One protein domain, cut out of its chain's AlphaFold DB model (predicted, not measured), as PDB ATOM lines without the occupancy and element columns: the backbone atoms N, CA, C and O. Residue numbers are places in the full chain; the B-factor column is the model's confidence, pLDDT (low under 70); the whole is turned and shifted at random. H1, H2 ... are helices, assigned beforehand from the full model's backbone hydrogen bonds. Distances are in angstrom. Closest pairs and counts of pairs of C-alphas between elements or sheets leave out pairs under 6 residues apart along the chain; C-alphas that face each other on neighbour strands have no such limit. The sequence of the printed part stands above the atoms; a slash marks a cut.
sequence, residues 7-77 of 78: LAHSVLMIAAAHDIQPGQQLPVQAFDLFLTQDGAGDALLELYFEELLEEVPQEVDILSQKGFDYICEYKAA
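AT A GLANCE: This is residues 7 to 77 of the 78 residues of an uncharacterized protein of Citrobacter sp. wls619 (UniProt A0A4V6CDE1). Three short helices make a small compact body, and a longer fourth helix, H4, runs off from it as an arm whose far part, residues 65 to 77, sticks out alone. In the body H1 and H2 form a helical hairpin side by side, and H3 packs on H1 at a steep angle. The printed part has 71 residues with four named helices, H1, H2, H3 and H4 in that order, and no named strand; its class is all helix. The whole is loose, with a radius of gyration of the C-alphas of 13.9 A, and spans 48 by 20 by 16 A, the arm making much of that length.

HOW THE PARTS SIT: Start with H1, residues 7 to 17, and look next at H2, residues 28 to 36: the two touch, and their closest C-alphas, those of Val 11 and Ala 30, are 5.1 A apart. They form a hairpin, running opposite ways at a shallow tilt of 16 degrees. Go on to H3, residues 40 to 49, which touches H1; here the closest C-alphas are those of Ala 8 and Ala 43, 4.7 A apart. H1 and H3 run the same way at a steep tilt of 67 degrees, only just short of about perpendicular. H2 and H3 are close but not clearly touching, with the C-alphas of Phe 34 and Ala 40 closest at 4.9 A. Now find H4, residues 58 to 75: it is close to H3 but not clearly touching it, the closest C-alphas being those of Gly 41 and Val 60, 7.6 A apart. H3 and H4 run opposite ways at a shallow tilt of 32 degrees, only just short of steep. H4 is apart from H1 and from H2. In H1, H3 and H4 every O i to N i+4 pair is within hydrogen-bond range; in H2 it is 3 of 5.

IN THESE COORDINATES: Find C-alpha 7 at (-18.230, 25.761, 16.469); from there H1 runs 15.4 A to C-alpha 17. H2 runs 12.6 A from Val 28 to Thr 36, and H3 runs 14.2 A from C-alpha 40 at (-22.353, 31.583, 15.277) to Phe 49. H4, 18 residues, runs 25.5 A from Gln 58 to C-alpha 75 at (-27.869, 47.704, -0.029).

THE WHOLE: The two C-alphas farthest apart are those of Asp 19 and Ala 77, 48.2 A. Residues 65 to 77, of which 65 to 75 belong to H4, stand free; the body without them spans 30 by 21 by 16 A. The printed part has no cut, and no link is long: H2 to H3 is tight, H1 to H2 and H3 to H4 are short. The mean pLDDT of the printed part is 76.6, and residues 54 to 65, residue 68 and residues 74 to 77 are under 70.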
ATOM      1  N   LEU A   7     -18.355  24.552  15.663       89.75
ATOM      2  CA  LEU A   7     -18.230  25.761  16.469       89.75
ATOM      3  C   LEU A   7     -18.772  25.552  17.888       89.75
ATOM      4  O   LEU A   7     -18.038  25.795  18.844       89.75
ATOM      5  N   ALA A   8     -19.990  25.015  18.037       88.56
ATOM      6  CA  ALA A   8     -20.557  24.688  19.348       88.56
ATOM      7  C   ALA A   8     -19.661  23.707  20.122       88.56
ATOM      8  O   ALA A   8     -19.371  23.906  21.301       88.56
ATOM      9  N   HIS A   9     -19.128  22.694  19.435       91.06
ATOM     10  CA  HIS A   9     -18.162  21.771  20.019       91.06
ATOM     11  C   HIS A   9     -16.885  22.483  20.495       91.06
ATOM     12  O   HIS A   9     -16.431  22.255  21.615       91.06
ATOM     13  N   SER A  10     -16.320  23.377  19.679       91.06
ATOM     14  CA  SER A  10     -15.104  24.127  20.034       91.06
ATOM     15  C   SER A  10     -15.312  25.029  21.253       91.06
ATOM     16  O   SER A  10     -14.444  25.108  22.119       91.06
ATOM     17  N   VAL A  11     -16.483  25.658  21.356       89.31
ATOM     18  CA  VAL A  11     -16.876  26.475  22.512       89.31
ATOM     19  C   VAL A  11     -16.912  25.639  23.792       89.31
ATOM     20  O   VAL A  11     -16.337  26.046  24.803       89.31
ATOM     21  N   LEU A  12     -17.490  24.434  23.744       88.81
ATOM     22  CA  LEU A  12     -17.509  23.524  24.895       88.81
ATOM     23  C   LEU A  12     -16.114  23.038  25.291       88.81
ATOM     24  O   LEU A  12     -15.829  22.913  26.480       88.81
ATOM     25  N   MET A  13     -15.225  22.807  24.322       92.75
ATOM     26  CA  MET A  13     -13.838  22.431  24.613       92.75
ATOM     27  C   MET A  13     -13.088  23.539  25.361       92.75
ATOM     28  O   MET A  13     -12.322  23.240  26.278       92.75
ATOM     29  N   ILE A  14     -13.331  24.811  25.024       90.50
ATOM     30  CA  ILE A  14     -12.771  25.945  25.771       90.50
ATOM     31  C   ILE A  14     -13.382  26.021  27.172       90.50
ATOM     32  O   ILE A  14     -12.645  26.156  28.145       90.50
ATOM     33  N   ALA A  15     -14.704  25.893  27.306       88.00
ATOM     34  CA  ALA A  15     -15.358  25.904  28.615       88.00
ATOM     35  C   ALA A  15     -14.795  24.809  29.545       88.00
ATOM     36  O   ALA A  15     -14.452  25.087  30.693       88.00
ATOM     37  N   ALA A  16     -14.605  23.595  29.020       89.31
ATOM     38  CA  ALA A  16     -14.009  22.481  29.751       89.31
ATOM     39  C   ALA A  16     -12.552  22.750  30.158       89.31
ATOM     40  O   ALA A  16     -12.166  22.452  31.283       89.31
ATOM     41  N   ALA A  17     -11.746  23.354  29.278       93.25
ATOM     42  CA  ALA A  17     -10.358  23.708  29.585       93.25
ATOM     43  C   ALA A  17     -10.226  24.768  30.695       93.25
ATOM     44  O   ALA A  17      -9.162  24.896  31.298       93.25
ATOM     45  N   HIS A  18     -11.297  25.519  30.954       88.81
ATOM     46  CA  HIS A  18     -11.384  26.540  31.995       88.81
ATOM     47  C   HIS A  18     -12.152  26.074  33.247       88.81
ATOM     48  O   HIS A  18     -12.463  26.905  34.099       88.81
ATOM     49  N   ASP A  19     -12.461  24.775  33.363       90.31
ATOM     50  CA  ASP A  19     -13.224  24.179  34.473       90.31
ATOM     51  C   ASP A  19     -14.584  24.862  34.740       90.31
ATOM     52  O   ASP A  19     -15.098  24.855  35.865       90.31
ATOM     53  N   ILE A  20     -15.187  25.440  33.696       83.69
ATOM     54  CA  ILE A  20     -16.461  26.158  33.787       83.69
ATOM     55  C   ILE A  20     -17.571  25.184  34.173       83.69
ATOM     56  O   ILE A  20     -17.769  24.149  33.536       83.69
ATOM     57  N   GLN A  21     -18.308  25.530  35.224       78.88
ATOM     58  CA  GLN A  21     -19.466  24.781  35.695       78.88
ATOM     59  C   GLN A  21     -20.763  25.325  35.080       78.88
ATOM     60  O   GLN A  21     -20.819  26.496  34.693       78.88
ATOM     61  N   PRO A  22     -21.838  24.519  35.034       74.31
ATOM     62  CA  PRO A  22     -23.157  24.999  34.633       74.31
ATOM     63  C   PRO A  22     -23.583  26.255  35.410       74.31
ATOM     64  O   PRO A  22     -23.346  26.358  36.616       74.31
ATOM     65  N   GLY A  23     -24.189  27.216  34.710       70.81
ATOM     66  CA  GLY A  23     -24.604  28.510  35.268       70.81
ATOM     67  C   GLY A  23     -23.471  29.531  35.453       70.81
ATOM     68  O   GLY A  23     -23.724  30.664  35.859       70.81
ATOM     69  N   GLN A  24     -22.216  29.170  35.162       73.94
ATOM     70  CA  GLN A  24     -21.106  30.124  35.132       73.94
ATOM     71  C   GLN A  24     -20.948  30.743  33.741       73.94
ATOM     72  O   GLN A  24     -21.229  30.118  32.720       73.94
ATOM     73  N   GLN A  25     -20.474  31.990  33.702       78.88
ATOM     74  CA  GLN A  25     -20.206  32.674  32.440       78.88
ATOM     75  C   GLN A  25     -19.104  31.969  31.649       78.88
ATOM     76  O   GLN A  25     -18.084  31.556  32.207       78.88
ATOM     77  N   LEU A  26     -19.291  31.893  30.329       81.88
ATOM     78  CA  LEU A  26     -18.262  31.408  29.419       81.88
ATOM     79  C   LEU A  26     -17.040  32.347  29.427       81.88
ATOM     80  O   LEU A  26     -17.185  33.565  29.561       81.88
ATOM     81  N   PRO A  27     -15.821  31.810  29.258       82.81
ATOM     82  CA  PRO A  27     -14.621  32.624  29.147       82.81
ATOM     83  C   PRO A  27     -14.673  33.467  27.870       82.81
ATOM     84  O   PRO A  27     -15.188  33.027  26.843       82.81
ATOM     85  N   VAL A  28     -14.061  34.655  27.904       82.81
ATOM     86  CA  VAL A  28     -13.992  35.586  26.755       82.81
ATOM     87  C   VAL A  28     -13.515  34.884  25.480       82.81
ATOM     88  O   VAL A  28     -14.066  35.094  24.408       82.81
ATOM     89  N   GLN A  29     -12.561  33.964  25.611       83.94
ATOM     90  CA  GLN A  29     -12.002  33.213  24.491       83.94
ATOM     91  C   GLN A  29     -13.032  32.330  23.763       83.94
ATOM     92  O   GLN A  29     -12.895  32.084  22.569       83.94
ATOM     93  N   ALA A  30     -14.069  31.860  24.464       85.12
ATOM     94  CA  ALA A  30     -15.183  31.144  23.853       85.12
ATOM     95  C   ALA A  30     -16.121  32.102  23.102       85.12
ATOM     96  O   ALA A  30     -16.602  31.763  22.023       85.12
ATOM     97  N   PHE A  31     -16.325  33.317  23.623       80.19
ATOM     98  CA  PHE A  31     -17.078  34.364  22.926       80.19
ATOM     99  C   PHE A  31     -16.380  34.836  21.648       80.19
ATOM    100  O   PHE A  31     -17.034  35.007  20.620       80.19
ATOM    101  N   ASP A  32     -15.052  34.959  21.673       83.19
ATOM    102  CA  ASP A  32     -14.258  35.333  20.499       83.19
ATOM    103  C   ASP A  32     -14.442  34.349  19.327       83.19
ATOM    104  O   ASP A  32     -14.381  34.751  18.161       83.19
ATOM    105  N   LEU A  33     -14.724  33.068  19.598       84.19
ATOM    106  CA  LEU A  33     -15.012  32.092  18.541       84.19
ATOM    107  C   LEU A  33     -16.299  32.426  17.778       84.19
ATOM    108  O   LEU A  33     -16.318  32.310  16.554       84.19
ATOM    109  N   PHE A  34     -17.347  32.889  18.466       82.38
ATOM    110  CA  PHE A  34     -18.595  33.303  17.816       82.38
ATOM    111  C   PHE A  34     -18.421  34.552  16.945       82.38
ATOM    112  O   PHE A  34     -19.166  34.747  15.992       82.38
ATOM    113  N   LEU A  35     -17.435  35.397  17.250       78.50
ATOM    114  CA  LEU A  35     -17.155  36.610  16.478       78.50
ATOM    115  C   LEU A  35     -16.273  36.353  15.249       78.50
ATOM    116  O   LEU A  35     -16.198  37.201  14.361       78.50
ATOM    117  N   THR A  36     -15.572  35.219  15.208       78.50
ATOM    118  CA  THR A  36     -14.534  34.938  14.203       78.50
ATOM    119  C   THR A  36     -14.887  33.808  13.243       78.50
ATOM    120  O   THR A  36     -14.212  33.664  12.223       78.50
ATOM    121  N   GLN A  37     -15.923  33.019  13.538       76.88
ATOM    122  CA  GLN A  37     -16.347  31.892  12.710       76.88
ATOM    123  C   GLN A  37     -17.777  32.056  12.195       76.88
ATOM    124  O   GLN A  37     -18.658  32.569  12.885       76.88
ATOM    125  N   ASP A  38     -18.008  31.563  10.979       78.81
ATOM    126  CA  ASP A  38     -19.346  31.455  10.406       78.81
ATOM    127  C   ASP A  38     -20.209  30.465  11.210       78.81
ATOM    128  O   ASP A  38     -19.705  29.517  11.816       78.81
ATOM    129  N   GLY A  39     -21.530  30.663  11.195       80.12
ATOM    130  CA  GLY A  39     -22.476  29.771  11.879       80.12
ATOM    131  C   GLY A  39     -22.633  30.033  13.380       80.12
ATOM    132  O   GLY A  39     -23.154  29.184  14.097       80.12
ATOM    133  N   ALA A  40     -22.218  31.205  13.870       83.50
ATOM    134  CA  ALA A  40     -22.353  31.583  15.277       83.50
ATOM    135  C   ALA A  40     -23.794  31.492  15.803       83.50
ATOM    136  O   ALA A  40     -24.015  30.966  16.890       83.50
ATOM    137  N   GLY A  41     -24.776  31.948  15.016       78.19
ATOM    138  CA  GLY A  41     -26.194  31.854  15.377       78.19
ATOM    139  C   GLY A  41     -26.668  30.408  15.537       78.19
ATOM    140  O   GLY A  41     -27.301  30.084  16.539       78.19
ATOM    141  N   ASP A  42     -26.299  29.527  14.602       83.19
ATOM    142  CA  ASP A  42     -26.656  28.106  14.657       83.19
ATOM    143  C   ASP A  42     -26.001  27.421  15.860       83.19
ATOM    144  O   ASP A  42     -26.672  26.727  16.617       83.19
ATOM    145  N   ALA A  43     -24.715  27.687  16.104       85.31
ATOM    146  CA  ALA A  43     -23.993  27.138  17.246       85.31
ATOM    147  C   ALA A  43     -24.593  27.583  18.590       85.31
ATOM    148  O   ALA A  43     -24.683  26.786  19.521       85.31
ATOM    149  N   LEU A  44     -25.034  28.836  18.704       83.94
ATOM    150  CA  LEU A  44     -25.703  29.330  19.909       83.94
ATOM    151  C   LEU A  44     -27.072  28.683  20.116       83.94
ATOM    152  O   LEU A  44     -27.405  28.323  21.243       83.94
ATOM    153  N   LEU A  45     -27.845  28.505  19.043       82.06
ATOM    154  CA  LEU A  45     -29.128  27.807  19.102       82.06
ATOM    155  C   LEU A  45     -28.954  26.337  19.482       82.06
ATOM    156  O   LEU A  45     -29.704  25.840  20.312       82.06
ATOM    157  N   GLU A  46     -27.959  25.648  18.925       85.38
ATOM    158  CA  GLU A  46     -27.624  24.271  19.300       85.38
ATOM    159  C   GLU A  46     -27.277  24.163  20.788       85.38
ATOM    160  O   GLU A  46     -27.825  23.313  21.484       85.38
ATOM    161  N   LEU A  47     -26.415  25.049  21.299       82.50
ATOM    162  CA  LEU A  47     -26.054  25.068  22.718       82.50
ATOM    163  C   LEU A  47     -27.256  25.388  23.619       82.50
ATOM    164  O   LEU A  47     -27.374  24.821  24.702       82.50
ATOM    165  N   TYR A  48     -28.164  26.254  23.171       81.50
ATOM    166  CA  TYR A  48     -29.416  26.535  23.873       81.50
ATOM    167  C   TYR A  48     -30.364  25.325  23.878       81.50
ATOM    168  O   TYR A  48     -30.892  24.959  24.925       81.50
ATOM    169  N   PHE A  49     -30.554  24.659  22.734       81.38
ATOM    170  CA  PHE A  49     -31.424  23.482  22.628       81.38
ATOM    171  C   PHE A  49     -30.906  22.272  23.406       81.38
ATOM    172  O   PHE A  49     -31.709  21.463  23.865       81.38
ATOM    173  N   GLU A  50     -29.591  22.153  23.570       81.25
ATOM    174  CA  GLU A  50     -28.960  21.130  24.411       81.25
ATOM    175  C   GLU A  50     -28.910  21.538  25.902       81.25
ATOM    176  O   GLU A  50     -28.262  20.862  26.698       81.25
ATOM    177  N   GLU A  51     -29.588  22.629  26.291       77.25
ATOM    178  CA  GLU A  51     -29.656  23.156  27.667       77.25
ATOM    179  C   GLU A  51     -28.275  23.509  28.260       77.25
ATOM    180  O   GLU A  51     -28.083  23.557  29.476       77.25
ATOM    181  N   LEU A  52     -27.288  23.775  27.394       77.06
ATOM    182  CA  LEU A  52     -25.926  24.182  27.766       77.06
ATOM    183  C   LEU A  52     -25.802  25.703  27.937       77.06
ATOM    184  O   LEU A  52     -24.834  26.182  28.527       77.06
ATOM    185  N   LEU A  53     -26.786  26.453  27.436       74.06
ATOM    186  CA  LEU A  53     -26.988  27.877  27.684       74.06
ATOM    187  C   LEU A  53     -28.385  28.092  28.270       74.06
ATOM    188  O   LEU A  53     -29.364  27.590  27.723       74.06
ATOM    189  N   GLU A  54     -28.482  28.867  29.352       66.81
ATOM    190  CA  GLU A  54     -29.777  29.223  29.956       66.81
ATOM    191  C   GLU A  54     -30.579  30.189  29.068       66.81
ATOM    192  O   GLU A  54     -31.803  30.101  28.988       66.81
ATOM    193  N   GLU A  55     -29.887  31.087  28.362       67.44
ATOM    194  CA  GLU A  55     -30.466  32.057  27.434       67.44
ATOM    195  C   GLU A  55     -29.560  32.210  26.204       67.44
ATOM    196  O   GLU A  55     -28.337  32.067  26.292       67.44
ATOM    197  N   VAL A  56     -30.146  32.535  25.046       65.12
ATOM    198  CA  VAL A  56     -29.357  32.986  23.892       65.12
ATOM    199  C   VAL A  56     -28.767  34.358  24.249       65.12
ATOM    200  O   VAL A  56     -29.538  35.250  24.611       65.12
ATOM    201  N   PRO A  57     -27.437  34.568  24.169       63.16
ATOM    202  CA  PRO A  57     -26.824  35.832  24.566       63.16
ATOM    203  C   PRO A  57     -27.460  37.007  23.814       63.16
ATOM    204  O   PRO A  57     -27.373  37.081  22.586       63.16
ATOM    205  N   GLN A  58     -28.075  37.944  24.544       56.81
ATOM    206  CA  GLN A  58     -28.742  39.123  23.966       56.81
ATOM    207  C   GLN A  58     -27.806  39.950  23.070       56.81
ATOM    208  O   GLN A  58     -28.252  40.636  22.152       56.81
ATOM    209  N   GLU A  59     -26.494  39.879  23.303       52.69
ATOM    210  CA  GLU A  59     -25.486  40.565  22.492       52.69
ATOM    211  C   GLU A  59     -25.458  40.082  21.039       52.69
ATOM    212  O   GLU A  59     -25.217  40.888  20.141       52.69
ATOM    213  N   VAL A  60     -25.761  38.806  20.792       55.75
ATOM    214  CA  VAL A  60     -25.851  38.237  19.439       55.75
ATOM    215  C   VAL A  60     -27.106  38.739  18.738       55.75
ATOM    216  O   VAL A  60     -27.068  39.006  17.539       55.75
ATOM    217  N   ASP A  61     -28.187  38.947  19.485       58.06
ATOM    218  CA  ASP A  61     -29.434  39.512  18.969       58.06
ATOM    219  C   ASP A  61     -29.235  40.984  18.562       58.06
ATOM    220  O   ASP A  61     -29.599  41.403  17.463       58.06
ATOM    221  N   ILE A  62     -28.515  41.756  19.383       58.22
ATOM    222  CA  ILE A  62     -28.141  43.145  19.074       58.22
ATOM    223  C   ILE A  62     -27.177  43.216  17.881       58.22
ATOM    224  O   ILE A  62     -27.326  44.096  17.032       58.22
ATOM    225  N   LEU A  63     -26.178  42.330  17.800       61.12
ATOM    226  CA  LEU A  63     -25.241  42.267  16.670       61.12
ATOM    227  C   LEU A  63     -25.935  41.846  15.375       61.12
ATOM    228  O   LEU A  63     -25.658  42.429  14.329       61.12
ATOM    229  N   SER A  64     -26.868  40.899  15.448       63.53
ATOM    230  CA  SER A  64     -27.684  40.463  14.311       63.53
ATOM    231  C   SER A  64     -28.599  41.587  13.831       63.53
ATOM    232  O   SER A  64     -28.640  41.868  12.635       63.53
ATOM    233  N   GLN A  65     -29.253  42.297  14.755       58.03
ATOM    234  CA  GLN A  65     -30.085  43.458  14.441       58.03
ATOM    235  C   GLN A  65     -29.258  44.592  13.823       58.03
ATOM    236  O   GLN A  65     -29.583  45.072  12.743       58.03
ATOM    237  N   LYS A  66     -28.131  44.973  14.440       70.38
ATOM    238  CA  LYS A  66     -27.242  46.016  13.900       70.38
ATOM    239  C   LYS A  66     -26.610  45.623  12.566       70.38
ATOM    240  O   LYS A  66     -26.432  46.475  11.702       70.38
ATOM    241  N   GLY A  67     -26.260  44.349  12.392       70.25
ATOM    242  CA  GLY A  67     -25.752  43.811  11.132       70.25
ATOM    243  C   GLY A  67     -26.803  43.864  10.023       70.25
ATOM    244  O   GLY A  67     -26.498  44.277   8.905       70.25
ATOM    245  N   PHE A  68     -28.052  43.510  10.333       68.00
ATOM    246  CA  PHE A  68     -29.181  43.651   9.418       68.00
ATOM    247  C   PHE A  68     -29.440  45.116   9.044       68.00
ATOM    248  O   PHE A  68     -29.578  45.419   7.855       68.00
ATOM    249  N   ASP A  69     -29.442  46.017  10.029       72.88
ATOM    250  CA  ASP A  69     -29.615  47.458   9.820       72.88
ATOM    251  C   ASP A  69     -28.515  48.005   8.892       72.88
ATOM    252  O   ASP A  69     -28.815  48.651   7.889       72.88
ATOM    253  N   TYR A  70     -27.250  47.646   9.142       74.75
ATOM    254  CA  TYR A  70     -26.109  48.008   8.293       74.75
ATOM    255  C   TYR A  70     -26.264  47.501   6.850       74.75
ATOM    256  O   TYR A  70     -26.071  48.250   5.893       74.75
ATOM    257  N   ILE A  71     -26.646  46.235   6.654       73.75
ATOM    258  CA  ILE A  71     -26.869  45.683   5.309       73.75
ATOM    259  C   ILE A  71     -28.005  46.426   4.598       73.75
ATOM    260  O   ILE A  71     -27.897  46.679   3.400       73.75
ATOM    261  N   CYS A  72     -29.082  46.773   5.303       71.81
ATOM    262  CA  CYS A  72     -30.198  47.523   4.731       71.81
ATOM    263  C   CYS A  72     -29.785  48.939   4.315       71.81
ATOM    264  O   CYS A  72     -30.100  49.351   3.199       71.81
ATOM    265  N   GLU A  73     -29.034  49.653   5.157       80.00
ATOM    266  CA  GLU A  73     -28.498  50.979   4.832       80.00
ATOM    267  C   GLU A  73     -27.596  50.950   3.588       80.00
ATOM    268  O   GLU A  73     -27.705  51.819   2.724       80.00
ATOM    269  N   TYR A  74     -26.749  49.925   3.449       68.31
ATOM    270  CA  TYR A  74     -25.742  49.864   2.384       68.31
ATOM    271  C   TYR A  74     -26.169  49.090   1.127       68.31
ATOM    272  O   TYR A  74     -25.586  49.306   0.068       68.31
ATOM    273  N   LYS A  75     -27.204  48.240   1.179       58.88
ATOM    274  CA  LYS A  75     -27.869  47.704  -0.029       58.88
ATOM    275  C   LYS A  75     -28.854  48.696  -0.651       58.88
ATOM    276  O   LYS A  75     -29.215  48.525  -1.811       58.88
ATOM    277  N   ALA A  76     -29.305  49.696   0.106       52.88
ATOM    278  CA  ALA A  76     -30.162  50.772  -0.388       52.88
ATOM    279  C   ALA A  76     -29.374  51.967  -0.964       52.88
ATOM    280  O   ALA A  76     -29.987  52.904  -1.481       52.88
ATOM    281  N   ALA A  77     -28.039  51.948  -0.891       43.25
ATOM    282  CA  ALA A  77     -27.189  52.940  -1.535       43.25
ATOM    283  C   ALA A  77     -27.076  52.640  -3.052       43.25
ATOM    284  O   ALA A  77     -26.789  51.495  -3.404       43.25
TER     285      ALA A  77